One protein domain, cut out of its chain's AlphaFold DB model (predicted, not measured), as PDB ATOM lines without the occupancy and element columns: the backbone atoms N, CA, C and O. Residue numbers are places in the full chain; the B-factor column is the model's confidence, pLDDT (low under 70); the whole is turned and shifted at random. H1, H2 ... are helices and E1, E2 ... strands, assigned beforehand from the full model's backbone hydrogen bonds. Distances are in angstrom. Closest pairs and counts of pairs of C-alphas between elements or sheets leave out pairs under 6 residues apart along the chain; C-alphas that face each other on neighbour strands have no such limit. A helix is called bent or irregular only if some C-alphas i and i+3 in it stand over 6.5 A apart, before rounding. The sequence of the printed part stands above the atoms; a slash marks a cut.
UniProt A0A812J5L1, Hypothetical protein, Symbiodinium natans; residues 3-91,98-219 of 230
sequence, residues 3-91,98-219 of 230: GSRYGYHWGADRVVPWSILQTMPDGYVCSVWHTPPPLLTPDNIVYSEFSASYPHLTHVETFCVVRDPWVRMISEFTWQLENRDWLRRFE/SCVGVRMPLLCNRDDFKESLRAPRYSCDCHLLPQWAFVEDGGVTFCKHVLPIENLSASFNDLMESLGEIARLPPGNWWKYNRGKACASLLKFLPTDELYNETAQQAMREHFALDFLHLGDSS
ATOM      1  N   GLY A   3     195.428 165.466 215.572       80.44
ATOM      2  CA  GLY A   3     194.185 164.694 215.472       80.44
ATOM      3  C   GLY A   3     194.423 163.182 215.448       80.44
ATOM      4  O   GLY A   3     193.849 162.458 216.255       80.44
ATOM      5  N   SER A   4     195.373 162.708 214.632       82.56
ATOM      6  CA  SER A   4     195.633 161.269 214.484       82.56
ATOM      7  C   SER A   4     196.117 160.591 215.770       82.56
ATOM      8  O   SER A   4     195.909 159.396 215.939       82.56
ATOM      9  N   ARG A   5     196.746 161.330 216.699       85.94
ATOM     10  CA  ARG A   5     197.160 160.790 218.011       85.94
ATOM     11  C   ARG A   5     195.970 160.480 218.918       85.94
ATOM     12  O   ARG A   5     196.106 159.671 219.825       85.94
ATOM     13  N   TYR A   6     194.840 161.125 218.659       86.75
ATOM     14  CA  TYR A   6     193.588 160.965 219.387       86.75
ATOM     15  C   TYR A   6     192.516 160.252 218.544       86.75
ATOM     16  O   TYR A   6     191.347 160.276 218.898       86.75
ATOM     17  N   GLY A   7     192.902 159.619 217.427       85.06
ATOM     18  CA  GLY A   7     191.985 158.873 216.555       85.06
ATOM     19  C   GLY A   7     191.220 159.713 215.526       85.06
ATOM     20  O   GLY A   7     190.408 159.162 214.788       85.06
ATOM     21  N   TYR A   8     191.486 161.019 215.415       82.62
ATOM     22  CA  TYR A   8     190.877 161.857 214.377       82.62
ATOM     23  C   TYR A   8     191.708 161.850 213.092       82.62
ATOM     24  O   TYR A   8     192.893 162.190 213.085       82.62
ATOM     25  N   HIS A   9     191.059 161.546 211.973       77.81
ATOM     26  CA  HIS A   9     191.675 161.533 210.648       77.81
ATOM     27  C   HIS A   9     191.214 162.749 209.842       77.81
ATOM     28  O   HIS A   9     190.304 162.668 209.018       77.81
ATOM     29  N   TRP A  10     191.820 163.904 210.120       76.62
ATOM     30  CA  TRP A  10     191.537 165.157 209.413       76.62
ATOM     31  C   TRP A  10     192.520 165.402 208.275       76.62
ATOM     32  O   TRP A  10     193.687 165.011 208.349       76.62
ATOM     33  N   GLY A  11     192.072 166.136 207.255       70.25
ATOM     34  CA  GLY A  11     192.939 166.614 206.184       70.25
ATOM     35  C   GLY A  11     193.729 165.484 205.522       70.25
ATOM     36  O   GLY A  11     193.171 164.449 205.168       70.25
ATOM     37  N   ALA A  12     195.044 165.671 205.423       68.44
ATOM     38  CA  ALA A  12     195.991 164.721 204.842       68.44
ATOM     39  C   ALA A  12     196.022 163.326 205.493       68.44
ATOM     40  O   ALA A  12     196.511 162.384 204.874       68.44
ATOM     41  N   ASP A  13     195.551 163.201 206.741       71.12
ATOM     42  CA  ASP A  13     195.473 161.918 207.448       71.12
ATOM     43  C   ASP A  13     194.194 161.132 207.060       71.12
ATOM     44  O   ASP A  13     194.031 159.984 207.479       71.12
ATOM     45  N   ARG A  14     193.290 161.725 206.259       69.31
ATOM     46  CA  ARG A  14     192.165 161.048 205.591       69.31
ATOM     47  C   ARG A  14     192.628 160.519 204.228       69.31
ATOM     48  O   ARG A  14     193.503 161.111 203.601       69.31
ATOM     49  N   VAL A  15     192.037 159.422 203.740       62.72
ATOM     50  CA  VAL A  15     192.376 158.783 202.445       62.72
ATOM     51  C   VAL A  15     191.856 159.620 201.270       62.72
ATOM     52  O   VAL A  15     190.951 159.233 200.539       62.72
ATOM     53  N   VAL A  16     192.412 160.812 201.115       65.38
ATOM     54  CA  VAL A  16     192.101 161.741 200.040       65.38
ATOM     55  C   VAL A  16     193.409 162.025 199.311       65.38
ATOM     56  O   VAL A  16     194.296 162.667 199.877       65.38
ATOM     57  N   PRO A  17     193.571 161.539 198.069       69.31
ATOM     58  CA  PRO A  17     194.735 161.865 197.267       69.31
ATOM     59  C   PRO A  17     194.912 163.381 197.146       69.31
ATOM     60  O   PRO A  17     193.983 164.112 196.808       69.31
ATOM     61  N   TRP A  18     196.143 163.850 197.344       69.50
ATOM     62  CA  TRP A  18     196.537 165.244 197.109       69.50
ATOM     63  C   TRP A  18     196.290 165.726 195.670       69.50
ATOM     64  O   TRP A  18     196.371 166.918 195.402       69.50
ATOM     65  N   SER A  19     196.015 164.802 194.748       74.75
ATOM     66  CA  SER A  19     195.798 165.039 193.323       74.75
ATOM     67  C   SER A  19     194.327 165.152 192.917       74.75
ATOM     68  O   SER A  19     194.059 165.172 191.718       74.75
ATOM     69  N   ILE A  20     193.369 165.150 193.853       80.56
ATOM     70  CA  ILE A  20     191.960 165.360 193.494       80.56
ATOM     71  C   ILE A  20     191.745 166.835 193.139       80.56
ATOM     72  O   ILE A  20     192.141 167.736 193.881       80.56
ATOM     73  N   LEU A  21     191.099 167.058 191.996       86.31
ATOM     74  CA  LEU A  21     190.883 168.367 191.399       86.31
ATOM     75  C   LEU A  21     189.383 168.645 191.209       86.31
ATOM     76  O   LEU A  21     188.615 167.753 190.858       86.31
ATOM     77  N   GLN A  22     188.986 169.899 191.396       88.06
ATOM     78  CA  GLN A  22     187.665 170.455 191.132       88.06
ATOM     79  C   GLN A  22     187.752 171.393 189.927       88.06
ATOM     80  O   GLN A  22     188.584 172.300 189.896       88.06
ATOM     81  N   THR A  23     186.861 171.204 188.951       91.69
ATOM     82  CA  THR A  23     186.647 172.214 187.904       91.69
ATOM     83  C   THR A  23     185.745 173.311 188.453       91.69
ATOM     84  O   THR A  23     184.680 173.024 189.001       91.69
ATOM     85  N   MET A  24     186.185 174.554 188.316       92.44
ATOM     86  CA  MET A  24     185.538 175.741 188.859       92.44
ATOM     87  C   MET A  24     184.598 176.383 187.825       92.44
ATOM     88  O   MET A  24     184.750 176.131 186.628       92.44
ATOM     89  N   PRO A  25     183.636 177.233 188.242       92.88
ATOM     90  CA  PRO A  25     182.653 177.832 187.330       92.88
ATOM     91  C   PRO A  25     183.222 178.613 186.133       92.88
ATOM     92  O   PRO A  25     182.541 178.746 185.122       92.88
ATOM     93  N   ASP A  26     184.448 179.134 186.227       92.31
ATOM     94  CA  ASP A  26     185.132 179.862 185.146       92.31
ATOM     95  C   ASP A  26     186.077 178.974 184.307       92.31
ATOM     96  O   ASP A  26     186.839 179.480 183.484       92.31
ATOM     97  N   GLY A  27     186.039 177.652 184.511       92.44
ATOM     98  CA  GLY A  27     186.861 176.673 183.801       92.44
ATOM     99  C   GLY A  27     188.266 176.466 184.372       92.44
ATOM    100  O   GLY A  27     188.979 175.583 183.891       92.44
ATOM    101  N   TYR A  28     188.679 177.220 185.398       92.50
ATOM    102  CA  TYR A  28     189.908 176.908 186.127       92.50
ATOM    103  C   TYR A  28     189.766 175.603 186.910       92.50
ATOM    104  O   TYR A  28     188.667 175.119 187.179       92.50
ATOM    105  N   VAL A  29     190.903 175.028 187.287       90.88
ATOM    106  CA  VAL A  29     190.957 173.794 188.062       90.88
ATOM    107  C   VAL A  29     191.720 174.061 189.346       90.88
ATOM    108  O   VAL A  29     192.838 174.577 189.302       90.88
ATOM    109  N   CYS A  30     191.106 173.703 190.470       90.12
ATOM    110  CA  CYS A  30     191.692 173.835 191.792       90.12
ATOM    111  C   CYS A  30     191.760 172.482 192.489       90.12
ATOM    112  O   CYS A  30     190.905 171.621 192.316       90.12
ATOM    113  N   SER A  31     192.764 172.299 193.324       87.88
ATOM    114  CA  SER A  31     192.823 171.279 194.345       87.88
ATOM    115  C   SER A  31     191.580 171.391 195.219       87.88
ATOM    116  O   SER A  31     191.191 172.478 195.663       87.88
ATOM    117  N   VAL A  32     190.967 170.252 195.521       85.62
ATOM    118  CA  VAL A  32     189.842 170.190 196.467       85.62
ATOM    119  C   VAL A  32     190.219 170.705 197.860       85.62
ATOM    120  O   VAL A  32     189.350 171.148 198.600       85.62
ATOM    121  N   TRP A  33     191.514 170.724 198.195       84.19
ATOM    122  CA  TRP A  33     192.035 171.312 199.432       84.19
ATOM    123  C   TRP A  33     191.973 172.846 199.461       84.19
ATOM    124  O   TRP A  33     192.047 173.436 200.535       84.19
ATOM    125  N   HIS A  34     191.833 173.489 198.299       89.69
ATOM    126  CA  HIS A  34     191.741 174.945 198.139       89.69
ATOM    127  C   HIS A  34     190.370 175.388 197.610       89.69
ATOM    128  O   HIS A  34     190.190 176.539 197.217       89.69
ATOM    129  N   THR A  35     189.395 174.480 197.590       89.56
ATOM    130  CA  THR A  35     188.053 174.746 197.070       89.56
ATOM    131  C   THR A  35     187.072 174.957 198.229       89.56
ATOM    132  O   THR A  35     186.967 174.084 199.092       89.56
ATOM    133  N   PRO A  36     186.334 176.081 198.267       89.69
ATOM    134  CA  PRO A  36     185.280 176.307 199.249       89.69
ATOM    135  C   PRO A  36     184.191 175.226 199.228       89.69
ATOM    136  O   PRO A  36     183.826 174.777 198.138       89.69
ATOM    137  N   PRO A  37     183.590 174.875 200.383       85.88
ATOM    138  CA  PRO A  37     182.521 173.880 200.462       85.88
ATOM    139  C   PRO A  37     181.389 174.013 199.424       85.88
ATOM    140  O   PRO A  37     181.074 173.004 198.795       85.88
ATOM    141  N   PRO A  38     180.810 175.206 199.164       84.56
ATOM    142  CA  PRO A  38     179.715 175.348 198.195       84.56
ATOM    143  C   PRO A  38     180.120 175.088 196.736       84.56
ATOM    144  O   PRO A  38     179.251 174.948 195.878       84.56
ATOM    145  N   LEU A  39     181.420 175.026 196.432       87.44
ATOM    146  CA  LEU A  39     181.940 174.808 195.079       87.44
ATOM    147  C   LEU A  39     182.428 173.372 194.847       87.44
ATOM    148  O   LEU A  39     182.882 173.049 193.749       87.44
ATOM    149  N   LEU A  40     182.343 172.509 195.861       84.06
ATOM    150  CA  LEU A  40     182.696 171.101 195.741       84.06
ATOM    151  C   LEU A  40     181.544 170.307 195.122       84.06
ATOM    152  O   LEU A  40     180.420 170.321 195.620       84.06
ATOM    153  N   THR A  41     181.828 169.551 194.066       76.56
ATOM    154  CA  THR A  41     180.847 168.635 193.479       76.56
ATOM    155  C   THR A  41     180.652 167.389 194.351       76.56
ATOM    156  O   THR A  41     181.611 166.930 194.976       76.56
ATOM    157  N   PRO A  42     179.454 166.773 194.356       64.56
ATOM    158  CA  PRO A  42     179.184 165.533 195.094       64.56
ATOM    159  C   PRO A  42     180.151 164.383 194.774       64.56
ATOM    160  O   PRO A  42     180.474 163.592 195.656       64.56
ATOM    161  N   ASP A  43     180.667 164.337 193.543       63.16
ATOM    162  CA  ASP A  43     181.630 163.325 193.089       63.16
ATOM    163  C   ASP A  43     183.024 163.476 193.728       63.16
ATOM    164  O   ASP A  43     183.846 162.559 193.673       63.16
ATOM    165  N   ASN A  44     183.308 164.613 194.376       62.44
ATOM    166  CA  ASN A  44     184.559 164.833 195.089       62.44
ATOM    167  C   ASN A  44     184.472 164.270 196.518       62.44
ATOM    168  O   ASN A  44     184.010 164.905 197.467       62.44
ATOM    169  N   ILE A  45     184.985 163.041 196.647       54.66
ATOM    170  CA  ILE A  45     184.921 162.136 197.811       54.66
ATOM    171  C   ILE A  45     185.383 162.767 199.135       54.66
ATOM    172  O   ILE A  45     184.936 162.366 200.209       54.66
ATOM    173  N   VAL A  46     186.241 163.791 199.084       57.28
ATOM    174  CA  VAL A  46     186.788 164.488 200.271       57.28
ATOM    175  C   VAL A  46     185.690 164.950 201.208       57.28
ATOM    176  O   VAL A  46     185.838 164.896 202.429       57.28
ATOM    177  N   TYR A  47     184.576 165.354 200.613       54.97
ATOM    178  CA  TYR A  47     183.408 165.784 201.333       54.97
ATOM    179  C   TYR A  47     182.159 165.067 200.851       54.97
ATOM    180  O   TYR A  47     181.121 165.482 201.291       54.97
ATOM    181  N   SER A  48     182.171 164.011 200.032       47.19
ATOM    182  CA  SER A  48     180.922 163.383 199.548       47.19
ATOM    183  C   SER A  48     180.052 162.780 200.664       47.19
ATOM    184  O   SER A  48     178.829 162.797 200.567       47.19
ATOM    185  N   GLU A  49     180.655 162.335 201.773       50.28
ATOM    186  CA  GLU A  49     179.930 161.977 203.011       50.28
ATOM    187  C   GLU A  49     179.322 163.203 203.723       50.28
ATOM    188  O   GLU A  49     178.434 163.070 204.561       50.28
ATOM    189  N   PHE A  50     179.789 164.400 203.369       48.34
ATOM    190  CA  PHE A  50     179.396 165.684 203.929       48.34
ATOM    191  C   PHE A  50     178.680 166.621 202.935       48.34
ATOM    192  O   PHE A  50     177.982 167.490 203.406       48.34
ATOM    193  N   SER A  51     178.793 166.511 201.606       45.00
ATOM    194  CA  SER A  51     178.499 167.578 200.627       45.00
ATOM    195  C   SER A  51     177.092 167.485 200.060       45.00
ATOM    196  O   SER A  51     176.456 168.512 199.850       45.00
ATOM    197  N   ALA A  52     176.543 166.273 199.940       43.62
ATOM    198  CA  ALA A  52     175.109 166.081 199.715       43.62
ATOM    199  C   ALA A  52     174.266 166.485 200.945       43.62
ATOM    200  O   ALA A  52     173.057 166.672 200.829       43.62
ATOM    201  N   SER A  53     174.910 166.658 202.106       43.38
ATOM    202  CA  SER A  53     174.246 166.897 203.386       43.38
ATOM    203  C   SER A  53     174.846 168.063 204.184       43.38
ATOM    204  O   SER A  53     174.476 168.233 205.332       43.38
ATOM    205  N   TYR A  54     175.740 168.894 203.644       47.78
ATOM    206  CA  TYR A  54     176.521 169.861 204.446       47.78
ATOM    207  C   TYR A  54     175.634 170.891 205.166       47.78
ATOM    208  O   TYR A  54     175.838 171.110 206.358       47.78
ATOM    209  N   PRO A  55     174.589 171.450 204.521       47.38
ATOM    210  CA  PRO A  55     173.615 172.290 205.221       47.38
ATOM    211  C   PRO A  55     172.574 171.498 206.045       47.38
ATOM    212  O   PRO A  55     171.764 172.100 206.744       47.38
ATOM    213  N   HIS A  56     172.572 170.159 205.991       44.47
ATOM    214  CA  HIS A  56     171.615 169.279 206.684       44.47
ATOM    215  C   HIS A  56     172.243 168.385 207.770       44.47
ATOM    216  O   HIS A  56     171.520 167.789 208.568       44.47
ATOM    217  N   LEU A  57     173.574 168.317 207.863       52.47
ATOM    218  CA  LEU A  57     174.324 167.630 208.914       52.47
ATOM    219  C   LEU A  57     174.409 168.532 210.143       52.47
ATOM    220  O   LEU A  57     175.481 168.922 210.601       52.47
ATOM    221  N   THR A  58     173.246 168.838 210.712       56.31
ATOM    222  CA  THR A  58     173.118 169.559 211.984       56.31
ATOM    223  C   THR A  58     173.917 168.889 213.108       56.31
ATOM    224  O   THR A  58     174.358 169.569 214.032       56.31
ATOM    225  N   HIS A  59     174.168 167.581 212.989       64.19
ATOM    226  CA  HIS A  59     174.863 166.741 213.963       64.19
ATOM    227  C   HIS A  59     176.398 166.733 213.860       64.19
ATOM    228  O   HIS A  59     177.040 166.120 214.708       64.19
ATOM    229  N   VAL A  60     176.999 167.366 212.844       75.06
ATOM    230  CA  VAL A  60     178.464 167.407 212.688       75.06
ATOM    231  C   VAL A  60     178.991 168.753 213.156       75.06
ATOM    232  O   VAL A  60     178.539 169.796 212.688       75.06
ATOM    233  N   GLU A  61     179.971 168.741 214.052       84.75
ATOM    234  CA  GLU A  61     180.691 169.948 214.450       84.75
ATOM    235  C   GLU A  61     181.818 170.257 213.461       84.75
ATOM    236  O   GLU A  61     182.639 169.396 213.141       84.75
ATOM    237  N   THR A  62     181.852 171.493 212.959       85.75
ATOM    238  CA  THR A  62     182.865 171.969 212.011       85.75
ATOM    239  C   THR A  62     183.591 173.175 212.580       85.75
ATOM    240  O   THR A  62     182.985 174.063 213.180       85.75
ATOM    241  N   PHE A  63     184.901 173.230 212.374       91.19
ATOM    242  CA  PHE A  63     185.697 174.389 212.742       91.19
ATOM    243  C   PHE A  63     186.690 174.746 211.642       91.19
ATOM    244  O   PHE A  63     187.137 173.885 210.883       91.19
ATOM    245  N   CYS A  64     187.052 176.023 211.579       92.88
ATOM    246  CA  CYS A  64     187.959 176.577 210.584       92.88
ATOM    247  C   CYS A  64     189.017 177.370 211.303       92.88
ATOM    248  O   CYS A  64     188.720 178.143 212.211       92.88
ATOM    249  N   VAL A  65     190.253 177.195 210.864       93.88
ATOM    250  CA  VAL A  65     191.356 178.017 211.330       93.88
ATOM    251  C   VAL A  65     191.518 179.163 210.350       93.88
ATOM    252  O   VAL A  65     191.827 178.937 209.182       93.88
ATOM    253  N   VAL A  66     191.296 180.379 210.832       95.12
ATOM    254  CA  VAL A  66     191.434 181.608 210.047       95.12
ATOM    255  C   VAL A  66     192.635 182.403 210.525       95.12
ATOM    256  O   VAL A  66     193.150 182.199 211.625       95.12
ATOM    257  N   ARG A  67     193.099 183.314 209.684       92.00
ATOM    258  CA  ARG A  67     194.229 184.195 209.960       92.00
ATOM    259  C   ARG A  67     193.890 185.612 209.537       92.00
ATOM    260  O   ARG A  67     193.128 185.796 208.587       92.00
ATOM    261  N   ASP A  68     194.513 186.598 210.178       90.75
ATOM    262  CA  ASP A  68     194.496 187.970 209.668       90.75
ATOM    263  C   ASP A  68     194.839 188.008 208.154       90.75
ATOM    264  O   ASP A  68     195.818 187.366 207.734       90.75
ATOM    265  N   PRO A  69     194.068 188.728 207.312       91.81
ATOM    266  CA  PRO A  69     194.232 188.654 205.860       91.81
ATOM    267  C   PRO A  69     195.612 189.111 205.372       91.81
ATOM    268  O   PRO A  69     196.132 188.565 204.394       91.81
ATOM    269  N   TRP A  70     196.248 190.061 206.066       87.50
ATOM    270  CA  TRP A  70     197.603 190.497 205.743       87.50
ATOM    271  C   TRP A  70     198.616 189.401 206.058       87.50
ATOM    272  O   TRP A  70     199.429 189.037 205.210       87.50
ATOM    273  N   VAL A  71     198.545 188.811 207.254       85.00
ATOM    274  CA  VAL A  71     199.482 187.752 207.673       85.00
ATOM    275  C   VAL A  71     199.297 186.484 206.829       85.00
ATOM    276  O   VAL A  71     200.270 185.786 206.519       85.00
ATOM    277  N   ARG A  72     198.063 186.181 206.403       89.31
ATOM    278  CA  ARG A  72     197.776 185.112 205.433       89.31
ATOM    279  C   ARG A  72     198.514 185.347 204.126       89.31
ATOM    280  O   ARG A  72     199.183 184.441 203.637       89.31
ATOM    281  N   MET A  73     198.437 186.566 203.606       87.06
ATOM    282  CA  MET A  73     199.055 186.925 202.341       87.06
ATOM    283  C   MET A  73     200.587 186.823 202.385       87.06
ATOM    284  O   MET A  73     201.196 186.275 201.466       87.06
ATOM    285  N   ILE A  74     201.219 187.262 203.480       82.25
ATOM    286  CA  ILE A  74     202.666 187.077 203.683       82.25
ATOM    287  C   ILE A  74     203.017 185.589 203.671       82.25
ATOM    288  O   ILE A  74     203.980 185.186 203.028       82.25
ATOM    289  N   SER A  75     202.244 184.762 204.373       83.69
ATOM    290  CA  SER A  75     202.499 183.323 204.444       83.69
ATOM    291  C   SER A  75     202.354 182.611 203.105       83.69
ATOM    292  O   SER A  75     203.137 181.710 202.816       83.69
ATOM    293  N   GLU A  76     201.361 182.987 202.304       86.25
ATOM    294  CA  GLU A  76     201.188 182.445 200.956       86.25
ATOM    295  C   GLU A  76     202.380 182.834 200.074       86.25
ATOM    296  O   GLU A  76     203.013 181.983 199.451       86.25
ATOM    297  N   PHE A  77     202.770 184.109 200.113       80.75
ATOM    298  CA  PHE A  77     203.935 184.601 199.387       80.75
ATOM    299  C   PHE A  77     205.225 183.871 199.781       80.75
ATOM    300  O   PHE A  77     205.943 183.372 198.914       80.75
ATOM    301  N   THR A  78     205.524 183.751 201.079       79.06
ATOM    302  CA  THR A  78     206.738 183.059 201.539       79.06
ATOM    303  C   THR A  78     206.718 181.570 201.207       79.06
ATOM    304  O   THR A  78     207.767 181.005 200.889       79.06
ATOM    305  N   TRP A  79     205.545 180.930 201.215       79.94
ATOM    306  CA  TRP A  79     205.402 179.544 200.782       79.94
ATOM    307  C   TRP A  79     205.679 179.382 199.283       79.94
ATOM    308  O   TRP A  79     206.493 178.529 198.919       79.94
ATOM    309  N   GLN A  80     205.099 180.225 198.420       77.25
ATOM    310  CA  GLN A  80     205.363 180.191 196.975       77.25
ATOM    311  C   GLN A  80     206.838 180.476 196.657       77.25
ATOM    312  O   GLN A  80     207.410 179.860 195.756       77.25
ATOM    313  N   LEU A  81     207.495 181.362 197.415       74.06
ATOM    314  CA  LEU A  81     208.930 181.631 197.277       74.06
ATOM    315  C   LEU A  81     209.833 180.454 197.665       74.06
ATOM    316  O   LEU A  81     210.932 180.344 197.129       74.06
ATOM    317  N   GLU A  82     209.428 179.604 198.604       73.69
ATOM    318  CA  GLU A  82     210.213 178.420 198.967       73.69
ATOM    319  C   GLU A  82     209.923 177.241 198.036       73.69
ATOM    320  O   GLU A  82     210.829 176.498 197.673       73.69
ATOM    321  N   ASN A  83     208.676 177.103 197.584       71.19
ATOM    322  CA  ASN A  83     208.218 175.973 196.776       71.19
ATOM    323  C   ASN A  83     208.315 176.253 195.263       71.19
ATOM    324  O   ASN A  83     207.593 175.659 194.460       71.19
ATOM    325  N   ARG A  84     209.256 177.121 194.848       61.03
ATOM    326  CA  ARG A  84     209.492 177.508 193.441       61.03
ATOM    327  C   ARG A  84     209.863 176.356 192.505       61.03
ATOM    328  O   ARG A  84     209.865 176.568 191.297       61.03
ATOM    329  N   ASP A  85     210.129 175.145 192.989       50.88
ATOM    330  CA  ASP A  85     210.225 173.978 192.102       50.88
ATOM    331  C   ASP A  85     208.878 173.657 191.408       50.88
ATOM    332  O   ASP A  85     208.880 173.096 190.314       50.88
ATOM    333  N   TRP A  86     207.733 174.110 191.945       49.22
ATOM    334  CA  TRP A  86     206.441 174.115 191.231       49.22
ATOM    335  C   TRP A  86     206.394 175.193 190.128       49.22
ATOM    336  O   TRP A  86     205.839 174.968 189.056       49.22
ATOM    337  N   LEU A  87     207.064 176.332 190.351       44.97
ATOM    338  CA  LEU A  87     207.236 177.427 189.380       44.97
ATOM    339  C   LEU A  87     208.268 177.082 188.283       44.97
ATOM    340  O   LEU A  87     208.174 177.580 187.166       44.97
ATOM    341  N   ARG A  88     209.224 176.174 188.546       45.91
ATOM    342  CA  ARG A  88     210.192 175.676 187.543       45.91
ATOM    343  C   ARG A  88     209.559 174.873 186.407       45.91
ATOM    344  O   ARG A  88     210.207 174.719 185.380       45.91
ATOM    345  N   ARG A  89     208.319 174.387 186.552       44.78
ATOM    346  CA  ARG A  89     207.576 173.742 185.451       44.78
ATOM    347  C   ARG A  89     207.145 174.717 184.343       44.78
ATOM    348  O   ARG A  89     206.702 174.252 183.300       44.78
ATOM    349  N   PHE A  90     207.316 176.027 184.536       44.38
ATOM    350  CA  PHE A  90     206.944 177.078 183.583       44.38
ATOM    351  C   PHE A  90     208.135 178.010 183.281       44.38
ATOM    352  O   PHE A  90     208.041 179.220 183.440       44.38
ATOM    353  N   GLU A  91     209.286 177.425 182.922       36.47
ATOM    354  CA  GLU A  91     210.594 178.085 182.762       36.47
ATOM    355  C   GLU A  91     210.581 179.506 182.161       36.47
ATOM    356  O   GLU A  91     210.090 179.739 181.060       36.47
ATOM    357  N   SER A  98     215.130 189.281 196.826       53.56
ATOM    358  CA  SER A  98     215.075 190.364 197.813       53.56
ATOM    359  C   SER A  98     213.762 190.343 198.593       53.56
ATOM    360  O   SER A  98     212.725 190.791 198.121       53.56
ATOM    361  N   CYS A  99     213.852 189.887 199.840       58.62
ATOM    362  CA  CYS A  99     212.829 190.040 200.876       58.62
ATOM    363  C   CYS A  99     212.756 191.476 201.443       58.62
ATOM    364  O   CYS A  99     212.138 191.694 202.478       58.62
ATOM    365  N   VAL A 100     213.460 192.430 200.826       44.72
ATOM    366  CA  VAL A 100     213.654 193.811 201.287       44.72
ATOM    367  C   VAL A 100     213.063 194.736 200.226       44.72
ATOM    368  O   VAL A 100     213.427 194.615 199.059       44.72
ATOM    369  N   GLY A 101     212.148 195.627 200.621       49.19
ATOM    370  CA  GLY A 101     211.452 196.538 199.700       49.19
ATOM    371  C   GLY A 101     210.322 195.876 198.906       49.19
ATOM    372  O   GLY A 101     210.183 196.135 197.714       49.19
ATOM    373  N   VAL A 102     209.551 194.997 199.558       46.56
ATOM    374  CA  VAL A 102     208.525 194.112 198.979       46.56
ATOM    375  C   VAL A 102     207.395 194.901 198.296       46.56
ATOM    376  O   VAL A 102     206.270 195.000 198.764       46.56
ATOM    377  N   ARG A 103     207.650 195.390 197.086       50.62
ATOM    378  CA  ARG A 103     206.664 195.241 196.016       50.62
ATOM    379  C   ARG A 103     206.546 193.737 195.855       50.62
ATOM    380  O   ARG A 103     207.524 193.160 195.422       50.62
ATOM    381  N   MET A 104     205.485 193.108 196.349       55.53
ATOM    382  CA  MET A 104     205.331 191.650 196.446       55.53
ATOM    383  C   MET A 104     205.037 191.064 195.055       55.53
ATOM    384  O   MET A 104     203.891 190.736 194.769       55.53
ATOM    385  N   PRO A 105     206.006 191.016 194.123       52.66
ATOM    386  CA  PRO A 105     205.683 191.055 192.704       52.66
ATOM    387  C   PRO A 105     205.145 189.702 192.242       52.66
ATOM    388  O   PRO A 105     204.479 189.618 191.234       52.66
ATOM    389  N   LEU A 106     205.425 188.642 193.003       59.69
ATOM    390  CA  LEU A 106     205.387 187.271 192.541       59.69
ATOM    391  C   LEU A 106     204.407 186.485 193.401       59.69
ATOM    392  O   LEU A 106     204.793 185.849 194.379       59.69
ATOM    393  N   LEU A 107     203.140 186.542 193.010       65.38
ATOM    394  CA  LEU A 107     202.140 185.555 193.386       65.38
ATOM    395  C   LEU A 107     201.563 184.969 192.109       65.38
ATOM    396  O   LEU A 107     201.201 185.709 191.190       65.38
ATOM    397  N   CYS A 108     201.426 183.647 192.066       68.31
ATOM    398  CA  CYS A 108     200.636 182.983 191.035       68.31
ATOM    399  C   CYS A 108     201.170 183.167 189.605       68.31
ATOM    400  O   CYS A 108     200.383 183.362 188.681       68.31
ATOM    401  N   ASN A 109     202.496 183.109 189.425       66.50
ATOM    402  CA  ASN A 109     203.180 183.316 188.135       66.50
ATOM    403  C   ASN A 109     202.937 184.692 187.488       66.50
ATOM    404  O   ASN A 109     202.948 184.801 186.265       66.50
ATOM    405  N   ARG A 110     202.689 185.739 188.280       69.50
ATOM    406  CA  ARG A 110     202.598 187.117 187.776       69.50
ATOM    407  C   ARG A 110     203.720 187.963 188.337       69.50
ATOM    408  O   ARG A 110     204.231 187.607 189.391       69.50
ATOM    409  N   ASP A 111     204.065 189.029 187.621       67.69
ATOM    410  CA  ASP A 111     205.181 189.930 187.929       67.69
ATOM    411  C   ASP A 111     204.784 191.136 188.788       67.69
ATOM    412  O   ASP A 111     205.655 191.827 189.326       67.69
ATOM    413  N   ASP A 112     203.482 191.382 188.950       73.56
ATOM    414  CA  ASP A 112     202.953 192.430 189.813       73.56
ATOM    415  C   ASP A 112     201.898 191.902 190.795       73.56
ATOM    416  O   ASP A 112     200.970 191.172 190.443       73.56
ATOM    417  N   PHE A 113     201.999 192.362 192.045       77.06
ATOM    418  CA  PHE A 113     201.086 191.992 193.126       77.06
ATOM    419  C   PHE A 113     199.616 192.287 192.800       77.06
ATOM    420  O   PHE A 113     198.729 191.494 193.114       77.06
ATOM    421  N   LYS A 114     199.330 193.436 192.175       80.06
ATOM    422  CA  LYS A 114     197.956 193.831 191.844       80.06
ATOM    423  C   LYS A 114     197.423 192.998 190.694       80.06
ATOM    424  O   LYS A 114     196.230 192.719 190.667       80.06
ATOM    425  N   GLU A 115     198.273 192.593 189.757       80.31
ATOM    426  CA  GLU A 115     197.879 191.645 188.714       80.31
ATOM    427  C   GLU A 115     197.525 190.283 189.310       80.31
ATOM    428  O   GLU A 115     196.555 189.665 188.875       80.31
ATOM    429  N   SER A 116     198.247 189.833 190.342       81.62
ATOM    430  CA  SER A 116     197.889 188.616 191.078       81.62
ATOM    431  C   SER A 116     196.521 188.718 191.744       81.62
ATOM    432  O   SER A 116     195.781 187.743 191.714       81.62
ATOM    433  N   LEU A 117     196.155 189.879 192.291       86.00
ATOM    434  CA  LEU A 117     194.835 190.088 192.901       86.00
ATOM    435  C   LEU A 117     193.722 190.294 191.859       86.00
ATOM    436  O   LEU A 117     192.614 189.816 192.029       86.00
ATOM    437  N   ARG A 118     193.997 190.928 190.716       86.06
ATOM    438  CA  ARG A 118     193.003 191.099 189.627       86.06
ATOM    439  C   ARG A 118     192.807 189.865 188.757       86.06
ATOM    440  O   ARG A 118     192.018 189.873 187.814       86.06
ATOM    441  N   ALA A 119     193.580 188.833 189.032       84.88
ATOM    442  CA  ALA A 119     193.496 187.551 188.388       84.88
ATOM    443  C   ALA A 119     192.081 186.962 188.404       84.88
ATOM    444  O   ALA A 119     191.317 187.234 189.331       84.88
ATOM    445  N   PRO A 120     191.756 186.062 187.457       90.06
ATOM    446  CA  PRO A 120     190.562 185.240 187.577       90.06
ATOM    447  C   PRO A 120     190.493 184.571 188.951       90.06
ATOM    448  O   PRO A 120     191.506 184.087 189.472       90.06
ATOM    449  N   ARG A 121     189.287 184.578 189.524       90.38
ATOM    450  CA  ARG A 121     188.998 184.247 190.925       90.38
ATOM    451  C   ARG A 121     189.571 182.897 191.354       90.38
ATOM    452  O   ARG A 121     190.031 182.765 192.483       90.38
ATOM    453  N   TYR A 122     189.551 181.923 190.450       92.56
ATOM    454  CA  TYR A 122     189.987 180.554 190.712       92.56
ATOM    455  C   TYR A 122     191.355 180.221 190.099       92.56
ATOM    456  O   TYR A 122     191.792 179.072 190.094       92.56
ATOM    457  N   SER A 123     192.076 181.225 189.597       88.50
ATOM    458  CA  SER A 123     193.472 181.037 189.211       88.50
ATOM    459  C   SER A 123     194.346 180.722 190.430       88.50
ATOM    460  O   SER A 123     193.924 180.882 191.576       88.50
ATOM    461  N   CYS A 124     195.589 180.295 190.185       87.00
ATOM    462  CA  CYS A 124     196.546 180.005 191.256       87.00
ATOM    463  C   CYS A 124     196.084 178.908 192.211       87.00
ATOM    464  O   CYS A 124     196.231 179.052 193.420       87.00
ATOM    465  N   ASP A 125     195.467 177.854 191.674       89.19
ATOM    466  CA  ASP A 125     194.961 176.748 192.484       89.19
ATOM    467  C   ASP A 125     194.063 177.241 193.642       89.19
ATOM    468  O   ASP A 125     194.122 176.739 194.756       89.19
ATOM    469  N   CYS A 126     193.278 178.301 193.390       92.12
ATOM    470  CA  CYS A 126     192.366 178.946 194.338       92.12
ATOM    471  C   CYS A 126     193.001 179.548 195.616       92.12
ATOM    472  O   CYS A 126     192.275 180.011 196.497       92.12
ATOM    473  N   HIS A 127     194.331 179.646 195.725       91.31
ATOM    474  CA  HIS A 127     195.008 180.166 196.929       91.31
ATOM    475  C   HIS A 127     194.606 181.606 197.303       91.31
ATOM    476  O   HIS A 127     194.652 182.006 198.474       91.31
ATOM    477  N   LEU A 128     194.191 182.400 196.312       92.19
ATOM    478  CA  LEU A 128     193.800 183.796 196.496       92.19
ATOM    479  C   LEU A 128     192.310 183.983 196.797       92.19
ATOM    480  O   LEU A 128     191.864 185.123 196.866       92.19
ATOM    481  N   LEU A 129     191.533 182.924 197.024       94.75
ATOM    482  CA  LEU A 129     190.162 183.087 197.508       94.75
ATOM    483  C   LEU A 129     190.137 183.693 198.926       94.75
ATOM    484  O   LEU A 129     191.046 183.418 199.720       94.75
ATOM    485  N   PRO A 130     189.120 184.509 199.263       95.88
ATOM    486  CA  PRO A 130     188.862 184.918 200.642       95.88
ATOM    487  C   PRO A 130     188.631 183.700 201.542       95.88
ATOM    488  O   PRO A 130     187.909 182.776 201.165       95.88
ATOM    489  N   GLN A 131     189.213 183.707 202.742       96.19
ATOM    490  CA  GLN A 131     188.978 182.680 203.761       96.19
ATOM    491  C   GLN A 131     187.499 182.581 204.132       96.19
ATOM    492  O   GLN A 131     187.004 181.486 204.383       96.19
ATOM    493  N   TRP A 132     186.778 183.705 204.128       96.56
ATOM    494  CA  TRP A 132     185.368 183.737 204.489       96.56
ATOM    495  C   TRP A 132     184.492 182.921 203.536       96.56
ATOM    496  O   TRP A 132     183.494 182.364 203.972       96.56
ATOM    497  N   ALA A 133     184.916 182.724 202.280       93.94
ATOM    498  CA  ALA A 133     184.214 181.839 201.347       93.94
ATOM    499  C   ALA A 133     184.182 180.370 201.822       93.94
ATOM    500  O   ALA A 133     183.326 179.605 201.391       93.94
ATOM    501  N   PHE A 134     185.105 179.967 202.704       91.94
ATOM    502  CA  PHE A 134     185.130 178.637 203.325       91.94
ATOM    503  C   PHE A 134     184.295 178.567 204.610       91.94
ATOM    504  O   PHE A 134     184.019 177.473 205.102       91.94
ATOM    505  N   VAL A 135     183.916 179.720 205.164       92.69
ATOM    506  CA  VAL A 135     183.133 179.838 206.396       92.69
ATOM    507  C   VAL A 135     181.650 179.943 206.072       92.69
ATOM    508  O   VAL A 135     180.847 179.207 206.648       92.69
ATOM    509  N   GLU A 136     181.296 180.821 205.139       90.38
ATOM    510  CA  GLU A 136     179.917 181.130 204.787       90.38
ATOM    511  C   GLU A 136     179.793 181.540 203.317       90.38
ATOM    512  O   GLU A 136     180.660 182.225 202.770       90.38
ATOM    513  N   ASP A 137     178.684 181.157 202.687       87.50
ATOM    514  CA  ASP A 137     178.290 181.649 201.367       87.50
ATOM    515  C   ASP A 137     176.766 181.745 201.274       87.50
ATOM    516  O   ASP A 137     176.052 180.832 201.686       87.50
ATOM    517  N   GLY A 138     176.247 182.864 200.763       86.19
ATOM    518  CA  GLY A 138     174.806 183.047 200.553       86.19
ATOM    519  C   GLY A 138     173.930 182.882 201.808       86.19
ATOM    520  O   GLY A 138     172.771 182.491 201.684       86.19
ATOM    521  N   GLY A 139     174.468 183.150 203.006       85.25
ATOM    522  CA  GLY A 139     173.781 182.947 204.290       85.25
ATOM    523  C   GLY A 139     173.815 181.505 204.812       85.25
ATOM    524  O   GLY A 139     173.197 181.209 205.833       85.25
ATOM    525  N   VAL A 140     174.526 180.602 204.131       85.25
ATOM    526  CA  VAL A 140     174.784 179.236 204.598       85.25
ATOM    527  C   VAL A 140     176.140 179.193 205.285       85.25
ATOM    528  O   VAL A 140     177.173 179.375 204.644       85.25
ATOM    529  N   THR A 141     176.141 178.912 206.587       86.75
ATOM    530  CA  THR A 141     177.364 178.711 207.369       86.75
ATOM    531  C   THR A 141     177.837 177.262 207.245       86.75
ATOM    532  O   THR A 141     177.155 176.333 207.674       86.75
ATOM    533  N   PHE A 142     179.031 177.064 206.692       84.81
ATOM    534  CA  PHE A 142     179.704 175.762 206.614       84.81
ATOM    535  C   PHE A 142     180.578 175.508 207.840       84.81
ATOM    536  O   PHE A 142     180.844 174.364 208.212       84.81
ATOM    537  N   CYS A 143     181.016 176.584 208.487       88.12
ATOM    538  CA  CYS A 143     181.942 176.521 209.593       88.12
ATOM    539  C   CYS A 143     181.332 177.043 210.889       88.12
ATOM    540  O   CYS A 143     181.201 178.251 211.071       88.12
ATOM    541  N   LYS A 144     180.962 176.130 211.792       89.44
ATOM    542  CA  LYS A 144     180.284 176.479 213.050       89.44
ATOM    543  C   LYS A 144     181.196 177.231 214.019       89.44
ATOM    544  O   LYS A 144     180.734 178.129 214.715       89.44
ATOM    545  N   HIS A 145     182.486 176.887 214.041       94.00
ATOM    546  CA  HIS A 145     183.470 177.491 214.943       94.00
ATOM    547  C   HIS A 145     184.630 178.103 214.161       94.00
ATOM    548  O   HIS A 145     185.407 177.402 213.511       94.00
ATOM    549  N   VAL A 146     184.787 179.421 214.240       95.56
ATOM    550  CA  VAL A 146     185.880 180.144 213.577       95.56
ATOM    551  C   VAL A 146     186.988 180.410 214.595       95.56
ATOM    552  O   VAL A 146     186.806 181.172 215.541       95.56
ATOM    553  N   LEU A 147     188.140 179.764 214.413       96.00
ATOM    554  CA  LEU A 147     189.264 179.789 215.346       96.00
ATOM    555  C   LEU A 147     190.406 180.656 214.781       96.00
ATOM    556  O   LEU A 147     191.008 180.278 213.772       96.00
ATOM    557  N   PRO A 148     190.749 181.796 215.405       93.38
ATOM    558  CA  PRO A 148     191.872 182.615 214.960       93.38
ATOM    559  C   PRO A 148     193.203 181.914 215.253       93.38
ATOM    560  O   PRO A 148     193.465 181.463 216.372       93.38
ATOM    561  N   ILE A 149     194.077 181.834 214.252       91.56
ATOM    562  CA  ILE A 149     195.353 181.119 214.357       91.56
ATOM    563  C   ILE A 149     196.306 181.736 215.395       91.56
ATOM    564  O   ILE A 149     197.173 181.052 215.944       91.56
ATOM    565  N   GLU A 150     196.144 183.026 215.676       87.06
ATOM    566  CA  GLU A 150     196.902 183.794 216.659       87.06
ATOM    567  C   GLU A 150     196.691 183.253 218.079       87.06
ATOM    568  O   GLU A 150     197.630 183.262 218.875       87.06
ATOM    569  N   ASN A 151     195.498 182.716 218.364       90.62
ATOM    570  CA  ASN A 151     195.133 182.116 219.647       90.62
ATOM    571  C   ASN A 151     194.759 180.625 219.527       90.62
ATOM    572  O   ASN A 151     194.067 180.082 220.390       90.62
ATOM    573  N   LEU A 152     195.231 179.951 218.469       93.44
ATOM    574  CA  LEU A 152     194.719 178.638 218.068       93.44
ATOM    575  C   LEU A 152     194.725 177.606 219.196       93.44
ATOM    576  O   LEU A 152     193.759 176.868 219.329       93.44
ATOM    577  N   SER A 153     195.797 177.541 219.999       94.62
ATOM    578  CA  SER A 153     195.884 176.542 221.076       94.62
ATOM    579  C   SER A 153     194.731 176.689 222.061       94.62
ATOM    580  O   SER A 153     194.106 175.693 222.400       94.62
ATOM    581  N   ALA A 154     194.467 177.915 222.518       95.50
ATOM    582  CA  ALA A 154     193.436 178.169 223.513       95.50
ATOM    583  C   ALA A 154     192.055 177.942 222.898       95.50
ATOM    584  O   ALA A 154     191.331 177.071 223.358       95.50
ATOM    585  N   SER A 155     191.751 178.601 221.775       95.81
ATOM    586  CA  SER A 155     190.431 178.494 221.145       95.81
ATOM    587  C   SER A 155     190.091 177.069 220.698       95.81
ATOM    588  O   SER A 155     188.944 176.647 220.791       95.81
ATOM    589  N   PHE A 156     191.077 176.299 220.228       95.44
ATOM    590  CA  PHE A 156     190.876 174.887 219.910       95.44
ATOM    591  C   PHE A 156     190.647 174.047 221.169       95.44
ATOM    592  O   PHE A 156     189.761 173.199 221.173       95.44
ATOM    593  N   ASN A 157     191.442 174.247 222.223       96.19
ATOM    594  CA  ASN A 157     191.309 173.468 223.453       96.19
ATOM    595  C   ASN A 157     189.974 173.745 224.152       96.19
ATOM    596  O   ASN A 157     189.340 172.787 224.589       96.19
ATOM    597  N   ASP A 158     189.534 175.003 224.173       97.06
ATOM    598  CA  ASP A 158     188.229 175.419 224.692       97.06
ATOM    599  C   ASP A 158     187.096 174.763 223.891       97.06
ATOM    600  O   ASP A 158     186.161 174.209 224.468       97.06
ATOM    601  N   LEU A 159     187.204 174.747 222.553       96.00
ATOM    602  CA  LEU A 159     186.242 174.054 221.695       96.00
ATOM    603  C   LEU A 159     186.203 172.553 222.006       96.00
ATOM    604  O   LEU A 159     185.131 172.014 222.265       96.00
ATOM    605  N   MET A 160     187.353 171.874 222.013       94.88
ATOM    606  CA  MET A 160     187.413 170.438 222.303       94.88
ATOM    607  C   MET A 160     186.856 170.120 223.695       94.88
ATOM    608  O   MET A 160     186.136 169.141 223.848       94.88
ATOM    609  N   GLU A 161     187.133 170.948 224.701       96.50
ATOM    610  CA  GLU A 161     186.553 170.801 226.038       96.50
ATOM    611  C   GLU A 161     185.031 170.967 226.032       96.50
ATOM    612  O   GLU A 161     184.334 170.122 226.592       96.50
ATOM    613  N   SER A 162     184.510 171.984 225.343       96.12
ATOM    614  CA  SER A 162     183.063 172.209 225.228       96.12
ATOM    615  C   SER A 162     182.320 171.051 224.551       96.12
ATOM    616  O   SER A 162     181.151 170.811 224.846       96.12
ATOM    617  N   LEU A 163     183.013 170.308 223.681       93.25
ATOM    618  CA  LEU A 163     182.494 169.129 222.989       93.25
ATOM    619  C   LEU A 163     182.744 167.816 223.754       93.25
ATOM    620  O   LEU A 163     182.322 166.758 223.297       93.25
ATOM    621  N   GLY A 164     183.420 167.855 224.910       94.50
ATOM    622  CA  GLY A 164     183.794 166.658 225.675       94.50
ATOM    623  C   GLY A 164     184.912 165.823 225.033       94.50
ATOM    624  O   GLY A 164     185.139 164.681 225.429       94.50
ATOM    625  N   GLU A 165     185.622 166.385 224.058       92.31
ATOM    626  CA  GLU A 165     186.700 165.729 223.327       92.31
ATOM    627  C   GLU A 165     188.030 165.835 224.085       92.31
ATOM    628  O   GLU A 165     188.288 166.794 224.818       92.31
ATOM    629  N   ILE A 166     188.923 164.859 223.886       94.19
ATOM    630  CA  ILE A 166     190.205 164.765 224.616       94.19
ATOM    631  C   ILE A 166     191.406 165.346 223.859       94.19
ATOM    632  O   ILE A 166     192.479 165.519 224.442       94.19
ATOM    633  N   ALA A 167     191.265 165.644 222.562       92.25
ATOM    634  CA  ALA A 167     192.358 166.210 221.776       92.25
ATOM    635  C   ALA A 167     192.747 167.597 222.287       92.25
ATOM    636  O   ALA A 167     191.894 168.455 222.505       92.25
ATOM    637  N   ARG A 168     194.050 167.841 222.445       93.50
ATOM    638  CA  ARG A 168     194.573 169.150 222.846       93.50
ATOM    639  C   ARG A 168     195.752 169.565 221.974       93.50
ATOM    640  O   ARG A 168     196.628 168.757 221.656       93.50
ATOM    641  N   LEU A 169     195.784 170.843 221.609       92.12
ATOM    642  CA  LEU A 169     196.960 171.496 221.052       92.12
ATOM    643  C   LEU A 169     197.877 171.940 222.201       92.12
ATOM    644  O   LEU A 169     197.399 172.564 223.155       92.12
ATOM    645  N   PRO A 170     199.193 171.663 222.133       91.25
ATOM    646  CA  PRO A 170     200.134 172.238 223.081       91.25
ATOM    647  C   PRO A 170     200.191 173.765 222.914       91.25
ATOM    648  O   PRO A 170     199.901 174.269 221.822       91.25
ATOM    649  N   PRO A 171     200.618 174.509 223.949       89.38
ATOM    650  CA  PRO A 171     200.888 175.933 223.817       89.38
ATOM    651  C   PRO A 171     201.857 176.193 222.661       89.38
ATOM    652  O   PRO A 171     202.914 175.565 222.566       89.38
ATOM    653  N   GLY A 172     201.504 177.119 221.775       83.38
ATOM    654  CA  GLY A 172     202.306 177.398 220.594       83.38
ATOM    655  C   GLY A 172     201.948 178.717 219.930       83.38
ATOM    656  O   GLY A 172     200.801 179.156 219.935       83.38
ATOM    657  N   ASN A 173     202.954 179.332 219.307       79.88
ATOM    658  CA  ASN A 173     202.776 180.493 218.438       79.88
ATOM    659  C   ASN A 173     202.428 180.023 217.019       79.88
ATOM    660  O   ASN A 173     203.242 180.179 216.111       79.88
ATOM    661  N   TRP A 174     201.260 179.399 216.837       81.00
ATOM    662  CA  TRP A 174     200.856 178.719 215.593       81.00
ATOM    663  C   TRP A 174     200.909 179.613 214.351       81.00
ATOM    664  O   TRP A 174     201.281 179.151 213.277       81.00
ATOM    665  N   TRP A 175     200.675 180.915 214.509       69.12
ATOM    666  CA  TRP A 175     200.827 181.904 213.438       69.12
ATOM    667  C   TRP A 175     202.262 182.015 212.877       69.12
ATOM    668  O   TRP A 175     202.440 182.398 211.721       69.12
ATOM    669  N   LYS A 176     203.289 181.642 213.660       67.62
ATOM    670  CA  LYS A 176     204.701 181.586 213.229       67.62
ATOM    671  C   LYS A 176     205.052 180.293 212.493       67.62
ATOM    672  O   LYS A 176     206.088 180.238 211.831       67.62
ATOM    673  N   TYR A 177     204.232 179.249 212.619       68.00
ATOM    674  CA  TYR A 177     204.449 177.970 211.946       68.00
ATOM    675  C   TYR A 177     203.921 178.056 210.516       68.00
ATOM    676  O   TYR A 177     202.865 177.531 210.180       68.00
ATOM    677  N   ASN A 178     204.686 178.727 209.663       67.00
ATOM    678  CA  ASN A 178     204.470 178.698 208.225       67.00
ATOM    679  C   ASN A 178     205.392 177.654 207.609       67.00
ATOM    680  O   ASN A 178     206.545 177.510 208.021       67.00
ATOM    681  N   ARG A 179     204.894 176.919 206.608       64.50
ATOM    682  CA  ARG A 179     205.767 176.033 205.827       64.50
ATOM    683  C   ARG A 179     206.849 176.826 205.093       64.50
ATOM    684  O   ARG A 179     207.926 176.278 204.941       64.50
ATOM    685  N   GLY A 180     206.544 178.072 204.706       63.03
ATOM    686  CA  GLY A 180     207.442 179.026 204.055       63.03
ATOM    687  C   GLY A 180     208.540 179.568 204.980       63.03
ATOM    688  O   GLY A 180     208.265 180.385 205.857       63.03
ATOM    689  N   LYS A 181     209.790 179.162 204.762       68.69
ATOM    690  CA  LYS A 181     211.018 179.697 205.375       68.69
ATOM    691  C   LYS A 181     211.660 180.799 204.538       68.69
ATOM    692  O   LYS A 181     212.495 181.550 205.053       68.69
ATOM    693  N   ALA A 182     211.303 180.906 203.256       68.19
ATOM    694  CA  ALA A 182     211.756 182.009 202.421       68.19
ATOM    695  C   ALA A 182     211.287 183.334 203.030       68.19
ATOM    696  O   ALA A 182     210.153 183.454 203.482       68.19
ATOM    697  N   CYS A 183     212.174 184.328 203.075       69.75
ATOM    698  CA  CYS A 183     211.857 185.631 203.652       69.75
ATOM    699  C   CYS A 183     211.287 185.571 205.081       69.75
ATOM    700  O   CYS A 183     210.424 186.368 205.432       69.75
ATOM    701  N   ALA A 184     211.797 184.670 205.934       67.44
ATOM    702  CA  ALA A 184     211.358 184.525 207.329       67.44
ATOM    703  C   ALA A 184     211.417 185.827 208.155       67.44
ATOM    704  O   ALA A 184     210.739 185.940 209.174       67.44
ATOM    705  N   SER A 185     212.210 186.821 207.734       65.44
ATOM    706  CA  SER A 185     212.191 188.166 208.314       65.44
ATOM    707  C   SER A 185     210.840 188.863 208.144       65.44
ATOM    708  O   SER A 185     210.429 189.552 209.065       65.44
ATOM    709  N   LEU A 186     210.121 188.641 207.038       67.75
ATOM    710  CA  LEU A 186     208.796 189.222 206.778       67.75
ATOM    711  C   LEU A 186     207.747 188.760 207.790       67.75
ATOM    712  O   LEU A 186     206.880 189.531 208.168       67.75
ATOM    713  N   LEU A 187     207.879 187.532 208.296       62.84
ATOM    714  CA  LEU A 187     206.997 186.974 209.325       62.84
ATOM    715  C   LEU A 187     207.252 187.547 210.726       62.84
ATOM    716  O   LEU A 187     206.493 187.266 211.649       62.84
ATOM    717  N   LYS A 188     208.343 188.301 210.914       62.44
ATOM    718  CA  LYS A 188     208.630 188.997 212.176       62.44
ATOM    719  C   LYS A 188     207.966 190.368 212.240       62.44
ATOM    720  O   LYS A 188     207.850 190.911 213.336       62.44
ATOM    721  N   PHE A 189     207.550 190.909 211.099       56.72
ATOM    722  CA  PHE A 189     206.808 192.155 211.039       56.72
ATOM    723  C   PHE A 189     205.318 191.827 211.171       56.72
ATOM    724  O   PHE A 189     204.779 191.003 210.433       56.72
ATOM    725  N   LEU A 190     204.654 192.464 212.139       54.81
ATOM    726  CA  LEU A 190     203.212 192.685 212.037       54.81
ATOM    727  C   LEU A 190     202.960 193.461 210.734       54.81
ATOM    728  O   LEU A 190     203.872 194.162 210.294       54.81
ATOM    729  N   PRO A 191     201.788 193.335 210.093       55.06
ATOM    730  CA  PRO A 191     201.497 194.052 208.861       55.06
ATOM    731  C   PRO A 191     201.494 195.557 209.138       55.06
ATOM    732  O   PRO A 191     200.490 196.146 209.525       55.06
ATOM    733  N   THR A 192     202.661 196.165 208.988       54.41
ATOM    734  CA  THR A 192     202.846 197.600 208.984       54.41
ATOM    735  C   THR A 192     202.637 198.091 207.556       54.41
ATOM    736  O   THR A 192     202.842 197.380 206.565       54.41
ATOM    737  N   ASP A 193     202.226 199.342 207.464       56.50
ATOM    738  CA  ASP A 193     202.312 200.210 206.294       56.50
ATOM    739  C   ASP A 193     203.659 200.138 205.546       56.50
ATOM    740  O   ASP A 193     203.712 200.418 204.349       56.50
ATOM    741  N   GLU A 194     204.730 199.682 206.200       60.09
ATOM    742  CA  GLU A 194     206.043 199.467 205.585       60.09
ATOM    743  C   GLU A 194     206.086 198.298 204.583       60.09
ATOM    744  O   GLU A 194     206.882 198.331 203.642       60.09
ATOM    745  N   LEU A 195     205.259 197.255 204.759       68.94
ATOM    746  CA  LEU A 195     205.299 196.069 203.891       68.94
ATOM    747  C   LEU A 195     204.403 196.206 202.657       68.94
ATOM    748  O   LEU A 195     204.754 195.741 201.573       68.94
ATOM    749  N   TYR A 196     203.250 196.849 202.822       75.19
ATOM    750  CA  TYR A 196     202.286 197.079 201.755       75.19
ATOM    751  C   TYR A 196     202.152 198.579 201.520       75.19
ATOM    752  O   TYR A 196     201.588 199.285 202.353       75.19
ATOM    753  N   ASN A 197     202.600 199.061 200.356       77.00
ATOM    754  CA  ASN A 197     202.296 200.438 199.957       77.00
ATOM    755  C   ASN A 197     200.778 200.651 199.825       77.00
ATOM    756  O   ASN A 197     200.021 199.694 199.650       77.00
ATOM    757  N   GLU A 198     200.334 201.907 199.849       82.38
ATOM    758  CA  GLU A 198     198.908 202.260 199.833       82.38
ATOM    759  C   GLU A 198     198.120 201.577 198.710       82.38
ATOM    760  O   GLU A 198     197.023 201.070 198.941       82.38
ATOM    761  N   THR A 199     198.688 201.478 197.502       82.62
ATOM    762  CA  THR A 199     197.969 200.840 196.396       82.62
ATOM    763  C   THR A 199     197.867 199.323 196.558       82.62
ATOM    764  O   THR A 199     196.869 198.736 196.149       82.62
ATOM    765  N   ALA A 200     198.883 198.672 197.129       81.12
ATOM    766  CA  ALA A 200     198.821 197.251 197.465       81.12
ATOM    767  C   ALA A 200     197.811 197.003 198.589       81.12
ATOM    768  O   ALA A 200     197.052 196.037 198.527       81.12
ATOM    769  N   GLN A 201     197.746 197.899 199.577       85.06
ATOM    770  CA  GLN A 201     196.754 197.791 200.637       85.06
ATOM    771  C   GLN A 201     195.328 197.966 200.113       85.06
ATOM    772  O   GLN A 201     194.426 197.242 200.526       85.06
ATOM    773  N   GLN A 202     195.109 198.920 199.208       88.12
ATOM    774  CA  GLN A 202     193.810 199.103 198.572       88.12
ATOM    775  C   GLN A 202     193.400 197.844 197.801       88.12
ATOM    776  O   GLN A 202     192.319 197.320 198.042       88.12
ATOM    777  N   ALA A 203     194.290 197.310 196.958       88.62
ATOM    778  CA  ALA A 203     194.014 196.093 196.200       88.62
ATOM    779  C   ALA A 203     193.710 194.893 197.118       88.62
ATOM    780  O   ALA A 203     192.791 194.130 196.844       88.62
ATOM    781  N   MET A 204     194.430 194.752 198.238       90.56
ATOM    782  CA  MET A 204     194.143 193.733 199.253       90.56
ATOM    783  C   MET A 204     192.751 193.897 199.855       90.56
ATOM    784  O   MET A 204     192.015 192.919 199.943       90.56
ATOM    785  N   ARG A 205     192.377 195.116 200.259       92.56
ATOM    786  CA  ARG A 205     191.062 195.384 200.860       92.56
ATOM    787  C   ARG A 205     189.917 195.181 199.876       92.56
ATOM    788  O   ARG A 205     188.863 194.719 200.286       92.56
ATOM    789  N   GLU A 206     190.124 195.498 198.602       93.75
ATOM    790  CA  GLU A 206     189.149 195.234 197.539       93.75
ATOM    791  C   GLU A 206     188.994 193.727 197.298       93.75
ATOM    792  O   GLU A 206     187.881 193.207 197.313       93.75
ATOM    793  N   HIS A 207     190.108 193.010 197.136       93.56
ATOM    794  CA  HIS A 207     190.101 191.579 196.828       93.56
ATOM    795  C   HIS A 207     189.605 190.711 197.993       93.56
ATOM    796  O   HIS A 207     188.836 189.772 197.800       93.56
ATOM    797  N   PHE A 208     190.020 191.039 199.217       94.69
ATOM    798  CA  PHE A 208     189.670 190.326 200.448       94.69
ATOM    799  C   PHE A 208     188.623 191.066 201.280       94.69
ATOM    800  O   PHE A 208     188.613 190.945 202.503       94.69
ATOM    801  N   ALA A 209     187.732 191.830 200.639       95.75
ATOM    802  CA  ALA A 209     186.738 192.651 201.333       95.75
ATOM    803  C   ALA A 209     185.909 191.855 202.358       95.75
ATOM    804  O   ALA A 209     185.688 192.336 203.468       95.75
ATOM    805  N   LEU A 210     185.508 190.624 202.014       95.06
ATOM    806  CA  LEU A 210     184.783 189.735 202.928       95.06
ATOM    807  C   LEU A 210     185.639 189.317 204.129       95.06
ATOM    808  O   LEU A 210     185.176 189.394 205.262       95.06
ATOM    809  N   ASP A 211     186.900 188.944 203.914       96.38
ATOM    810  CA  ASP A 211     187.779 188.599 205.031       96.38
ATOM    811  C   ASP A 211     187.979 189.803 205.957       96.38
ATOM    812  O   ASP A 211     187.882 189.655 207.166       96.38
ATOM    813  N   PHE A 212     188.201 191.005 205.421       95.25
ATOM    814  CA  PHE A 212     188.362 192.202 206.253       95.25
ATOM    815  C   PHE A 212     187.092 192.583 207.015       95.25
ATOM    816  O   PHE A 212     187.183 193.078 208.139       95.25
ATOM    817  N   LEU A 213     185.916 192.347 206.425       95.06
ATOM    818  CA  LEU A 213     184.632 192.568 207.085       95.06
ATOM    819  C   LEU A 213     184.458 191.651 208.305       95.06
ATOM    820  O   LEU A 213     183.998 192.114 209.346       95.06
ATOM    821  N   HIS A 214     184.827 190.375 208.181       95.00
ATOM    822  CA  HIS A 214     184.525 189.357 209.193       95.00
ATOM    823  C   HIS A 214     185.683 189.035 210.146       95.00
ATOM    824  O   HIS A 214     185.452 188.678 211.298       95.00
ATOM    825  N   LEU A 215     186.925 189.157 209.683       93.38
ATOM    826  CA  LEU A 215     188.142 188.810 210.425       93.38
ATOM    827  C   LEU A 215     188.885 190.049 210.950       93.38
ATOM    828  O   LEU A 215     189.786 189.925 211.777       93.38
ATOM    829  N   GLY A 216     188.487 191.242 210.500       90.19
ATOM    830  CA  GLY A 216     189.081 192.518 210.881       90.19
ATOM    831  C   GLY A 216     190.264 192.941 210.006       90.19
ATOM    832  O   GLY A 216     190.769 192.192 209.173       90.19
ATOM    833  N   ASP A 217     190.699 194.190 210.201       87.94
ATOM    834  CA  ASP A 217     191.819 194.810 209.483       87.94
ATOM    835  C   ASP A 217     192.881 195.295 210.480       87.94
ATOM    836  O   ASP A 217     192.832 196.432 210.961       87.94
ATOM    837  N   SER A 218     193.856 194.437 210.801       82.62
ATOM    838  CA  SER A 218     194.915 194.768 211.767       82.62
ATOM    839  C   SER A 218     195.775 195.967 211.356       82.62
ATOM    840  O   SER A 218     196.264 196.678 212.234       82.62
ATOM    841  N   SER A 219     195.878 196.269 210.055       71.31
ATOM    842  CA  SER A 219     196.599 197.449 209.553       71.31
ATOM    843  C   SER A 219     195.917 198.777 209.909       71.31
ATOM    844  O   SER A 219     196.564 199.819 209.924       71.31
TER     845      SER A 219
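AT A GLANCE: This is residues 3 to 91 and 98 to 219 of the 230 residues of the protein "Hypothetical protein" of Symbiodinium natans (UniProt A0A812J5L1). This domain has little regular structure: among long loops, H6 packs on a short parallel strand pair, E3 and E4, while H2, H4, H5, H7 and H8 cluster loosely. Of 211 printed residues, 76 are in eight named helices and four strands, mostly helix. It is compact: radius of gyration of the C-alphas 17.8 A, spans 48 by 41 by 33 A.

IN THESE COORDINATES: E3 is residues 63 to 66, from C-alpha (185.697, 174.389, 212.742); E4 is 145 to 148. H6, 149 to 162, is irregular: C-alphas 150 and 153 are 8.6 A apart. H2, 69 to 82, measures 20.2 A. H4 is 113 to 117, H5 131 to 134, H7 198 to 207, and H8 209 to 215, ending at C-alpha (188.142, 188.810, 210.425).

HOW THE PARTS SIT: Between E3 and E4, O 64 and N 147 are 2.8 A apart. H8 touches H5, the closest C-alphas, Asp 211 and Trp 132, 5.5 A apart. Hairpin E1, 21 to 23, and E2, 29 to 31, has N 22 and O 30 at 2.7 A. H1, 48 to 51, and H3, 87 to 90, touch no helix. O i to N i+4 pairs are within hydrogen-bond range throughout H2, H4, H7 and H8, and 8 of 10 in H6.

THE WHOLE: Residues 92 to 97 are cut out, C-alphas 91 and 98 being 19.9 A apart. H6 to H7 is a long link; 67 residues are under pLDDT 70.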